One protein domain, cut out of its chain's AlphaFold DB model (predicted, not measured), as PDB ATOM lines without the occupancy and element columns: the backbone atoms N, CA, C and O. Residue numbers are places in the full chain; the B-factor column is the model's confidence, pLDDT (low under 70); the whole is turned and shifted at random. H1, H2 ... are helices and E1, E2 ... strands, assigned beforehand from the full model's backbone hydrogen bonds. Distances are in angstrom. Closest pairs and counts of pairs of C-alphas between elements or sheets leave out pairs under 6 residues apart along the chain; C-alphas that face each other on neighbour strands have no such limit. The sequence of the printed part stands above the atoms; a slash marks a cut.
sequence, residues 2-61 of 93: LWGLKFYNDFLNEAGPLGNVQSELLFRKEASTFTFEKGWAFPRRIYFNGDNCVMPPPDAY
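AT A GLANCE: This is residues 2 to 61 of the 93 residues of an uncharacterized protein of Hibiscus syriacus (UniProt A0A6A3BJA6). With little regular structure, this is a loose, open frame of long loops bearing two small ribbons, hairpin E3-E4 and pair E1-E2, with short helix H1 beyond E1. The 60 printed residues hold one named helix and four named strands, ordered E1, H1, E2, E3, E4; both sheets are antiparallel. The class is mixed, with 18 residues in named elements, radius of gyration of the C-alphas 14.2 A and spans 41 by 28 by 18 A.

HOW THE PARTS SIT: E3, residues 45 to 48, and E4, residues 51 to 54, form an antiparallel hairpin; N 46 and O 53 are within hydrogen-bond range at 2.9 A. E1, residues 2 to 4, is antiparallel to E2, residues 25 to 27; N 26 and O 3 are within hydrogen-bond range at 2.8 A. E2 is apart from E3 and E4. H1, residues 6 to 9, is too short for an O i to N i+4 pair; its one O i to N i+3 pair is within range.

IN THESE COORDINATES: E1 begins at C-alpha 2 (122.249, 131.026, 87.271). E4, 9.5 A long, ends at C-alpha 54 (114.401, 125.337, 72.078).

THE WHOLE: The farthest C-alphas, of Pro 17 and Ser 32, are 41.9 A apart. The printed part has no cut. Links H1 to E2 and E2 to E3 are long. Residues 8 to 13, 15, 38 and 61 have pLDDT under 70.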
ATOM      1  N   LEU A   2     121.641 131.158  88.599       74.75
ATOM      2  CA  LEU A   2     122.249 131.026  87.271       74.75
ATOM      3  C   LEU A   2     123.244 132.168  87.076       74.75
ATOM      4  O   LEU A   2     122.897 133.311  87.372       74.75
ATOM      5  N   TRP A   3     124.430 131.878  86.552       80.19
ATOM      6  CA  TRP A   3     125.383 132.911  86.150       80.19
ATOM      7  C   TRP A   3     125.893 132.649  84.748       80.19
ATOM      8  O   TRP A   3     126.199 131.514  84.396       80.19
ATOM      9  N   GLY A   4     126.015 133.716  83.969       78.88
ATOM     10  CA  GLY A   4     126.706 133.664  82.697       78.88
ATOM     11  C   GLY A   4     128.218 133.801  82.873       78.88
ATOM     12  O   GLY A   4     128.677 134.610  83.680       78.88
ATOM     13  N   LEU A   5     128.994 133.052  82.091       80.69
ATOM     14  CA  LEU A   5     130.426 133.295  81.936       80.69
ATOM     15  C   LEU A   5     130.660 134.414  80.920       80.69
ATOM     16  O   LEU A   5     130.322 134.278  79.749       80.69
ATOM     17  N   LYS A   6     131.266 135.517  81.370       74.69
ATOM     18  CA  LYS A   6     131.467 136.724  80.554       74.69
ATOM     19  C   LYS A   6     132.166 136.437  79.217       74.69
ATOM     20  O   LYS A   6     131.707 136.884  78.178       74.69
ATOM     21  N   PHE A   7     133.238 135.643  79.245       72.88
ATOM     22  CA  PHE A   7     134.051 135.333  78.062       72.88
ATOM     23  C   PHE A   7     133.256 134.667  76.926       72.88
ATOM     24  O   PHE A   7     133.544 134.914  75.763       72.88
ATOM     25  N   TYR A   8     132.241 133.865  77.261       68.81
ATOM     26  CA  TYR A   8     131.445 133.119  76.284       68.81
ATOM     27  C   TYR A   8     130.093 133.759  75.971       68.81
ATOM     28  O   TYR A   8     129.498 133.424  74.958       68.81
ATOM     29  N   ASN A   9     129.598 134.665  76.816       69.44
ATOM     30  CA  ASN A   9     128.277 135.277  76.635       69.44
ATOM     31  C   ASN A   9     128.317 136.664  75.989       69.44
ATOM     32  O   ASN A   9     127.286 137.124  75.507       69.44
ATOM     33  N   ASP A  10     129.486 137.308  75.953       69.38
ATOM     34  CA  ASP A  10     129.675 138.593  75.268       69.38
ATOM     35  C   ASP A  10     130.166 138.411  73.812       69.38
ATOM     36  O   ASP A  10     130.324 139.395  73.091       69.38
ATOM     37  N   PHE A  11     130.425 137.169  73.365       67.44
ATOM     38  CA  PHE A  11     130.981 136.874  72.041       67.44
ATOM     39  C   PHE A  11     129.937 136.278  71.091       67.44
ATOM     40  O   PHE A  11     129.393 135.202  71.326       67.44
ATOM     41  N   LEU A  12     129.691 136.972  69.981       66.69
ATOM     42  CA  LEU A  12     128.857 136.488  68.887       66.69
ATOM     43  C   LEU A  12     129.783 135.903  67.809       66.69
ATOM     44  O   LEU A  12     130.496 136.665  67.163       66.69
ATOM     45  N   ASN A  13     129.814 134.569  67.653       68.69
ATOM     46  CA  ASN A  13     130.774 133.906  66.752       68.69
ATOM     47  C   ASN A  13     130.588 134.360  65.299       68.69
ATOM     48  O   ASN A  13     131.558 134.694  64.628       68.69
ATOM     49  N   GLU A  14     129.346 134.376  64.815       70.12
ATOM     50  CA  GLU A  14     129.022 134.827  63.462       70.12
ATOM     51  C   GLU A  14     127.562 135.291  63.409       70.12
ATOM     52  O   GLU A  14     126.680 134.651  63.983       70.12
ATOM     53  N   ALA A  15     127.306 136.415  62.738       69.44
ATOM     54  CA  ALA A  15     125.960 136.935  62.510       69.44
ATOM     55  C   ALA A  15     125.455 136.514  61.122       69.44
ATOM     56  O   ALA A  15     126.203 136.571  60.150       69.44
ATOM     57  N   GLY A  16     124.173 136.161  61.008       72.38
ATOM     58  CA  GLY A  16     123.526 135.847  59.729       72.38
ATOM     59  C   GLY A  16     122.904 134.445  59.680       72.38
ATOM     60  O   GLY A  16     122.846 133.766  60.701       72.38
ATOM     61  N   PRO A  17     122.430 133.993  58.502       72.88
ATOM     62  CA  PRO A  17     121.682 132.735  58.353       72.88
ATOM     63  C   PRO A  17     122.466 131.464  58.703       72.88
ATOM     64  O   PRO A  17     121.864 130.434  58.988       72.88
ATOM     65  N   LEU A  18     123.799 131.531  58.655       78.12
ATOM     66  CA  LEU A  18     124.714 130.457  59.061       78.12
ATOM     67  C   LEU A  18     125.442 130.785  60.374       78.12
ATOM     68  O   LEU A  18     126.345 130.059  60.777       78.12
ATOM     69  N   GLY A  19     125.054 131.884  61.022       71.94
ATOM     70  CA  GLY A  19     125.664 132.358  62.247       71.94
ATOM     71  C   GLY A  19     125.433 131.412  63.419       71.94
ATOM     72  O   GLY A  19     124.425 130.708  63.490       71.94
ATOM     73  N   ASN A  20     126.369 131.417  64.364       73.12
ATOM     74  CA  ASN A  20     126.270 130.645  65.593       73.12
ATOM     75  C   ASN A  20     126.344 131.584  66.797       73.12
ATOM     76  O   ASN A  20     127.265 132.393  66.924       73.12
ATOM     77  N   VAL A  21     125.400 131.425  67.716       71.69
ATOM     78  CA  VAL A  21     125.466 132.019  69.046       71.69
ATOM     79  C   VAL A  21     125.705 130.889  70.028       71.69
ATOM     80  O   VAL A  21     124.889 129.978  70.160       71.69
ATOM     81  N   GLN A  22     126.809 130.985  70.756       74.00
ATOM     82  CA  GLN A  22     127.103 130.096  71.865       74.00
ATOM     83  C   GLN A  22     127.011 130.894  73.162       74.00
ATOM     84  O   GLN A  22     127.416 132.049  73.223       74.00
ATOM     85  N   SER A  23     126.449 130.291  74.202       75.19
ATOM     86  CA  SER A  23     126.399 130.885  75.534       75.19
ATOM     87  C   SER A  23     126.662 129.807  76.571       75.19
ATOM     88  O   SER A  23     126.161 128.687  76.457       75.19
ATOM     89  N   GLU A  24     127.436 130.150  77.594       80.44
ATOM     90  CA  GLU A  24     127.760 129.254  78.697       80.44
ATOM     91  C   GLU A  24     127.150 129.751  80.003       80.44
ATOM     92  O   GLU A  24     127.291 130.913  80.410       80.44
ATOM     93  N   LEU A  25     126.468 128.829  80.679       78.00
ATOM     94  CA  LEU A  25     125.701 129.095  81.882       78.00
ATOM     95  C   LEU A  25     126.145 128.161  83.005       78.00
ATOM     96  O   LEU A  25     126.107 126.937  82.876       78.00
ATOM     97  N   LEU A  26     126.516 128.747  84.139       82.75
ATOM     98  CA  LEU A  26     126.798 128.025  85.369       82.75
ATOM     99  C   LEU A  26     125.539 127.935  86.226       82.75
ATOM    100  O   LEU A  26     124.942 128.944  86.612       82.75
ATOM    101  N   PHE A  27     125.173 126.705  86.573       80.81
ATOM    102  CA  PHE A  27     124.061 126.410  87.467       80.81
ATOM    103  C   PHE A  27     124.587 126.110  88.865       80.81
ATOM    104  O   PHE A  27     125.304 125.125  89.070       80.81
ATOM    105  N   ARG A  28     124.188 126.919  89.857       81.38
ATOM    106  CA  ARG A  28     124.390 126.537  91.260       81.38
ATOM    107  C   ARG A  28     123.564 125.290  91.539       81.38
ATOM    108  O   ARG A  28     122.337 125.364  91.556       81.38
ATOM    109  N   LYS A  29     124.236 124.176  91.802       83.50
ATOM    110  CA  LYS A  29     123.593 122.956  92.282       83.50
ATOM    111  C   LYS A  29     123.356 123.099  93.774       83.50
ATOM    112  O   LYS A  29     124.304 123.163  94.552       83.50
ATOM    113  N   GLU A  30     122.095 123.185  94.159       82.88
ATOM    114  CA  GLU A  30     121.693 123.179  95.559       82.88
ATOM    115  C   GLU A  30     121.042 121.833  95.865       82.88
ATOM    116  O   GLU A  30     120.139 121.404  95.144       82.88
ATOM    117  N   ALA A  31     121.516 121.140  96.900       82.81
ATOM    118  CA  ALA A  31     121.057 119.785  97.209       82.81
ATOM    119  C   ALA A  31     119.541 119.725  97.481       82.81
ATOM    120  O   ALA A  31     118.888 118.762  97.094       82.81
ATOM    121  N   SER A  32     118.979 120.792  98.053       84.62
ATOM    122  CA  SER A  32     117.542 120.979  98.307       84.62
ATOM    123  C   SER A  32     116.677 121.010  97.038       84.62
ATOM    124  O   SER A  32     115.481 120.754  97.108       84.62
ATOM    125  N   THR A  33     117.266 121.322  95.880       79.19
ATOM    126  CA  THR A  33     116.546 121.483  94.600       79.19
ATOM    127  C   THR A  33     116.598 120.244  93.708       79.19
ATOM    128  O   THR A  33     116.008 120.232  92.628       79.19
ATOM    129  N   PHE A  34     117.318 119.202  94.128       80.94
ATOM    130  CA  PHE A  34     117.431 117.956  93.379       80.94
ATOM    131  C   PHE A  34     116.185 117.083  93.566       80.94
ATOM    132  O   PHE A  34     115.695 116.914  94.682       80.94
ATOM    133  N   THR A  35     115.711 116.467  92.481       79.31
ATOM    134  CA  THR A  35     114.628 115.470  92.522       79.31
ATOM    135  C   THR A  35     115.049 114.189  91.809       79.31
ATOM    136  O   THR A  35     115.769 114.244  90.816       79.31
ATOM    137  N   PHE A  36     114.577 113.029  92.269       75.44
ATOM    138  CA  PHE A  36     114.874 111.751  91.604       75.44
ATOM    139  C   PHE A  36     114.230 111.629  90.218       75.44
ATOM    140  O   PHE A  36     114.778 110.960  89.351       75.44
ATOM    141  N   GLU A  37     113.099 112.297  89.990       73.00
ATOM    142  CA  GLU A  37     112.404 112.250  88.701       73.00
ATOM    143  C   GLU A  37     113.060 113.130  87.634       73.00
ATOM    144  O   GLU A  37     113.116 112.749  86.466       73.00
ATOM    145  N   LYS A  38     113.511 114.337  88.008       69.50
ATOM    146  CA  LYS A  38     113.945 115.367  87.045       69.50
ATOM    147  C   LYS A  38     115.377 115.851  87.254       69.50
ATOM    148  O   LYS A  38     115.837 116.711  86.507       69.50
ATOM    149  N   GLY A  39     116.089 115.310  88.241       78.75
ATOM    150  CA  GLY A  39     117.452 115.704  88.576       78.75
ATOM    151  C   GLY A  39     117.545 117.180  88.964       78.75
ATOM    152  O   GLY A  39     116.710 117.695  89.712       78.75
ATOM    153  N   TRP A  40     118.568 117.858  88.440       75.50
ATOM    154  CA  TRP A  40     118.677 119.317  88.473       75.50
ATOM    155  C   TRP A  40     117.997 119.923  87.241       75.50
ATOM    156  O   TRP A  40     118.227 119.481  86.117       75.50
ATOM    157  N   ALA A  41     117.179 120.957  87.446       72.75
ATOM    158  CA  ALA A  41     116.413 121.580  86.373       72.75
ATOM    159  C   ALA A  41     117.317 122.338  85.380       72.75
ATOM    160  O   ALA A  41     117.947 123.332  85.739       72.75
ATOM    161  N   PHE A  42     117.320 121.900  84.118       72.94
ATOM    162  CA  PHE A  42     117.872 122.648  82.987       72.94
ATOM    163  C   PHE A  42     116.766 123.430  82.256       72.94
ATOM    164  O   PHE A  42     115.645 122.923  82.117       72.94
ATOM    165  N   PRO A  43     117.045 124.650  81.759       73.06
ATOM    166  CA  PRO A  43     116.098 125.403  80.951       73.06
ATOM    167  C   PRO A  43     115.876 124.692  79.614       73.06
ATOM    168  O   PRO A  43     116.820 124.351  78.911       73.06
ATOM    169  N   ARG A  44     114.609 124.490  79.245       74.88
ATOM    170  CA  ARG A  44     114.234 123.893  77.950       74.88
ATOM    171  C   ARG A  44     114.093 124.908  76.821       74.88
ATOM    172  O   ARG A  44     114.056 124.530  75.655       74.88
ATOM    173  N   ARG A  45     113.932 126.184  77.169       74.25
ATOM    174  CA  ARG A  45     113.752 127.287  76.227       74.25
ATOM    175  C   ARG A  45     114.592 128.458  76.696       74.25
ATOM    176  O   ARG A  45     114.533 128.809  77.875       74.25
ATOM    177  N   ILE A  46     115.351 129.031  75.778       74.56
ATOM    178  CA  ILE A  46     116.168 130.216  76.005       74.56
ATOM    179  C   ILE A  46     115.790 131.218  74.918       74.56
ATOM    180  O   ILE A  46     115.723 130.866  73.744       74.56
ATOM    181  N   TYR A  47     115.503 132.450  75.331       73.75
ATOM    182  CA  TYR A  47     115.268 133.564  74.422       73.75
ATOM    183  C   TYR A  47     116.590 134.302  74.249       73.75
ATOM    184  O   TYR A  47     117.142 134.792  75.239       73.75
ATOM    185  N   PHE A  48     117.107 134.370  73.027       72.19
ATOM    186  CA  PHE A  48     118.361 135.055  72.730       72.19
ATOM    187  C   PHE A  48     118.167 135.989  71.540       72.19
ATOM    188  O   PHE A  48     117.768 135.550  70.472       72.19
ATOM    189  N   ASN A  49     118.438 137.284  71.729       70.38
ATOM    190  CA  ASN A  49     118.351 138.303  70.675       70.38
ATOM    191  C   ASN A  49     117.011 138.339  69.897       70.38
ATOM    192  O   ASN A  49     116.981 138.654  68.714       70.38
ATOM    193  N   GLY A  50     115.896 138.013  70.561       74.56
ATOM    194  CA  GLY A  50     114.563 137.951  69.943       74.56
ATOM    195  C   GLY A  50     114.187 136.582  69.362       74.56
ATOM    196  O   GLY A  50     113.012 136.371  69.063       74.56
ATOM    197  N   ASP A  51     115.132 135.643  69.296       72.31
ATOM    198  CA  ASP A  51     114.919 134.287  68.799       72.31
ATOM    199  C   ASP A  51     114.693 133.269  69.926       72.31
ATOM    200  O   ASP A  51     115.169 133.413  71.057       72.31
ATOM    201  N   ASN A  52     113.966 132.198  69.589       76.25
ATOM    202  CA  ASN A  52     113.642 131.097  70.493       76.25
ATOM    203  C   ASN A  52     114.575 129.908  70.257       76.25
ATOM    204  O   ASN A  52     114.353 129.106  69.348       76.25
ATOM    205  N   CYS A  53     115.560 129.722  71.129       71.62
ATOM    206  CA  CYS A  53     116.371 128.510  71.155       71.62
ATOM    207  C   CYS A  53     115.668 127.457  72.023       71.62
ATOM    208  O   CYS A  53     115.569 127.595  73.248       71.62
ATOM    209  N   VAL A  54     115.141 126.406  71.394       75.56
ATOM    210  CA  VAL A  54     114.401 125.337  72.078       75.56
ATOM    211  C   VAL A  54     115.247 124.075  72.104       75.56
ATOM    212  O   VAL A  54     115.620 123.542  71.062       75.56
ATOM    213  N   MET A  55     115.525 123.588  73.310       70.56
ATOM    214  CA  MET A  55     116.162 122.293  73.482       70.56
ATOM    215  C   MET A  55     115.182 121.200  73.022       70.56
ATOM    216  O   MET A  55     114.010 121.254  73.420       70.56
ATOM    217  N   PRO A  56     115.614 120.226  72.198       70.69
ATOM    218  CA  PRO A  56     114.752 119.120  71.806       70.69
ATOM    219  C   PRO A  56     114.258 118.364  73.050       70.69
ATOM    220  O   PRO A  56     114.882 118.422  74.117       70.69
ATOM    221  N   PRO A  57     113.092 117.709  72.969       76.00
ATOM    222  CA  PRO A  57     112.533 117.028  74.123       76.00
ATOM    223  C   PRO A  57     113.456 115.856  74.543       76.00
ATOM    224  O   PRO A  57     114.220 115.355  73.718       76.00
ATOM    225  N   PRO A  58     113.486 115.452  75.831       70.06
ATOM    226  CA  PRO A  58     114.477 114.489  76.334       70.06
ATOM    227  C   PRO A  58     114.482 113.135  75.624       70.06
ATOM    228  O   PRO A  58     115.513 112.481  75.573       70.06
ATOM    229  N   ASP A  59     113.339 112.730  75.086       73.50
ATOM    230  CA  ASP A  59     113.137 111.532  74.271       73.50
ATOM    231  C   ASP A  59     113.856 111.580  72.915       73.50
ATOM    232  O   ASP A  59     114.121 110.536  72.324       73.50
ATOM    233  N   ALA A  60     114.206 112.775  72.435       79.75
ATOM    234  CA  ALA A  60     115.026 112.962  71.243       79.75
ATOM    235  C   ALA A  60     116.537 112.935  71.538       79.75
ATOM    236  O   ALA A  60     117.336 112.896  70.600       79.75
ATOM    237  N   TYR A  61     116.954 112.955  72.811       64.88
ATOM    238  CA  TYR A  61     118.360 112.768  73.165       64.88
ATOM    239  C   TYR A  61     118.719 111.279  73.166       64.88
ATOM    240  O   TYR A  61     117.931 110.456  73.635       64.88
TER     241      TYR A  61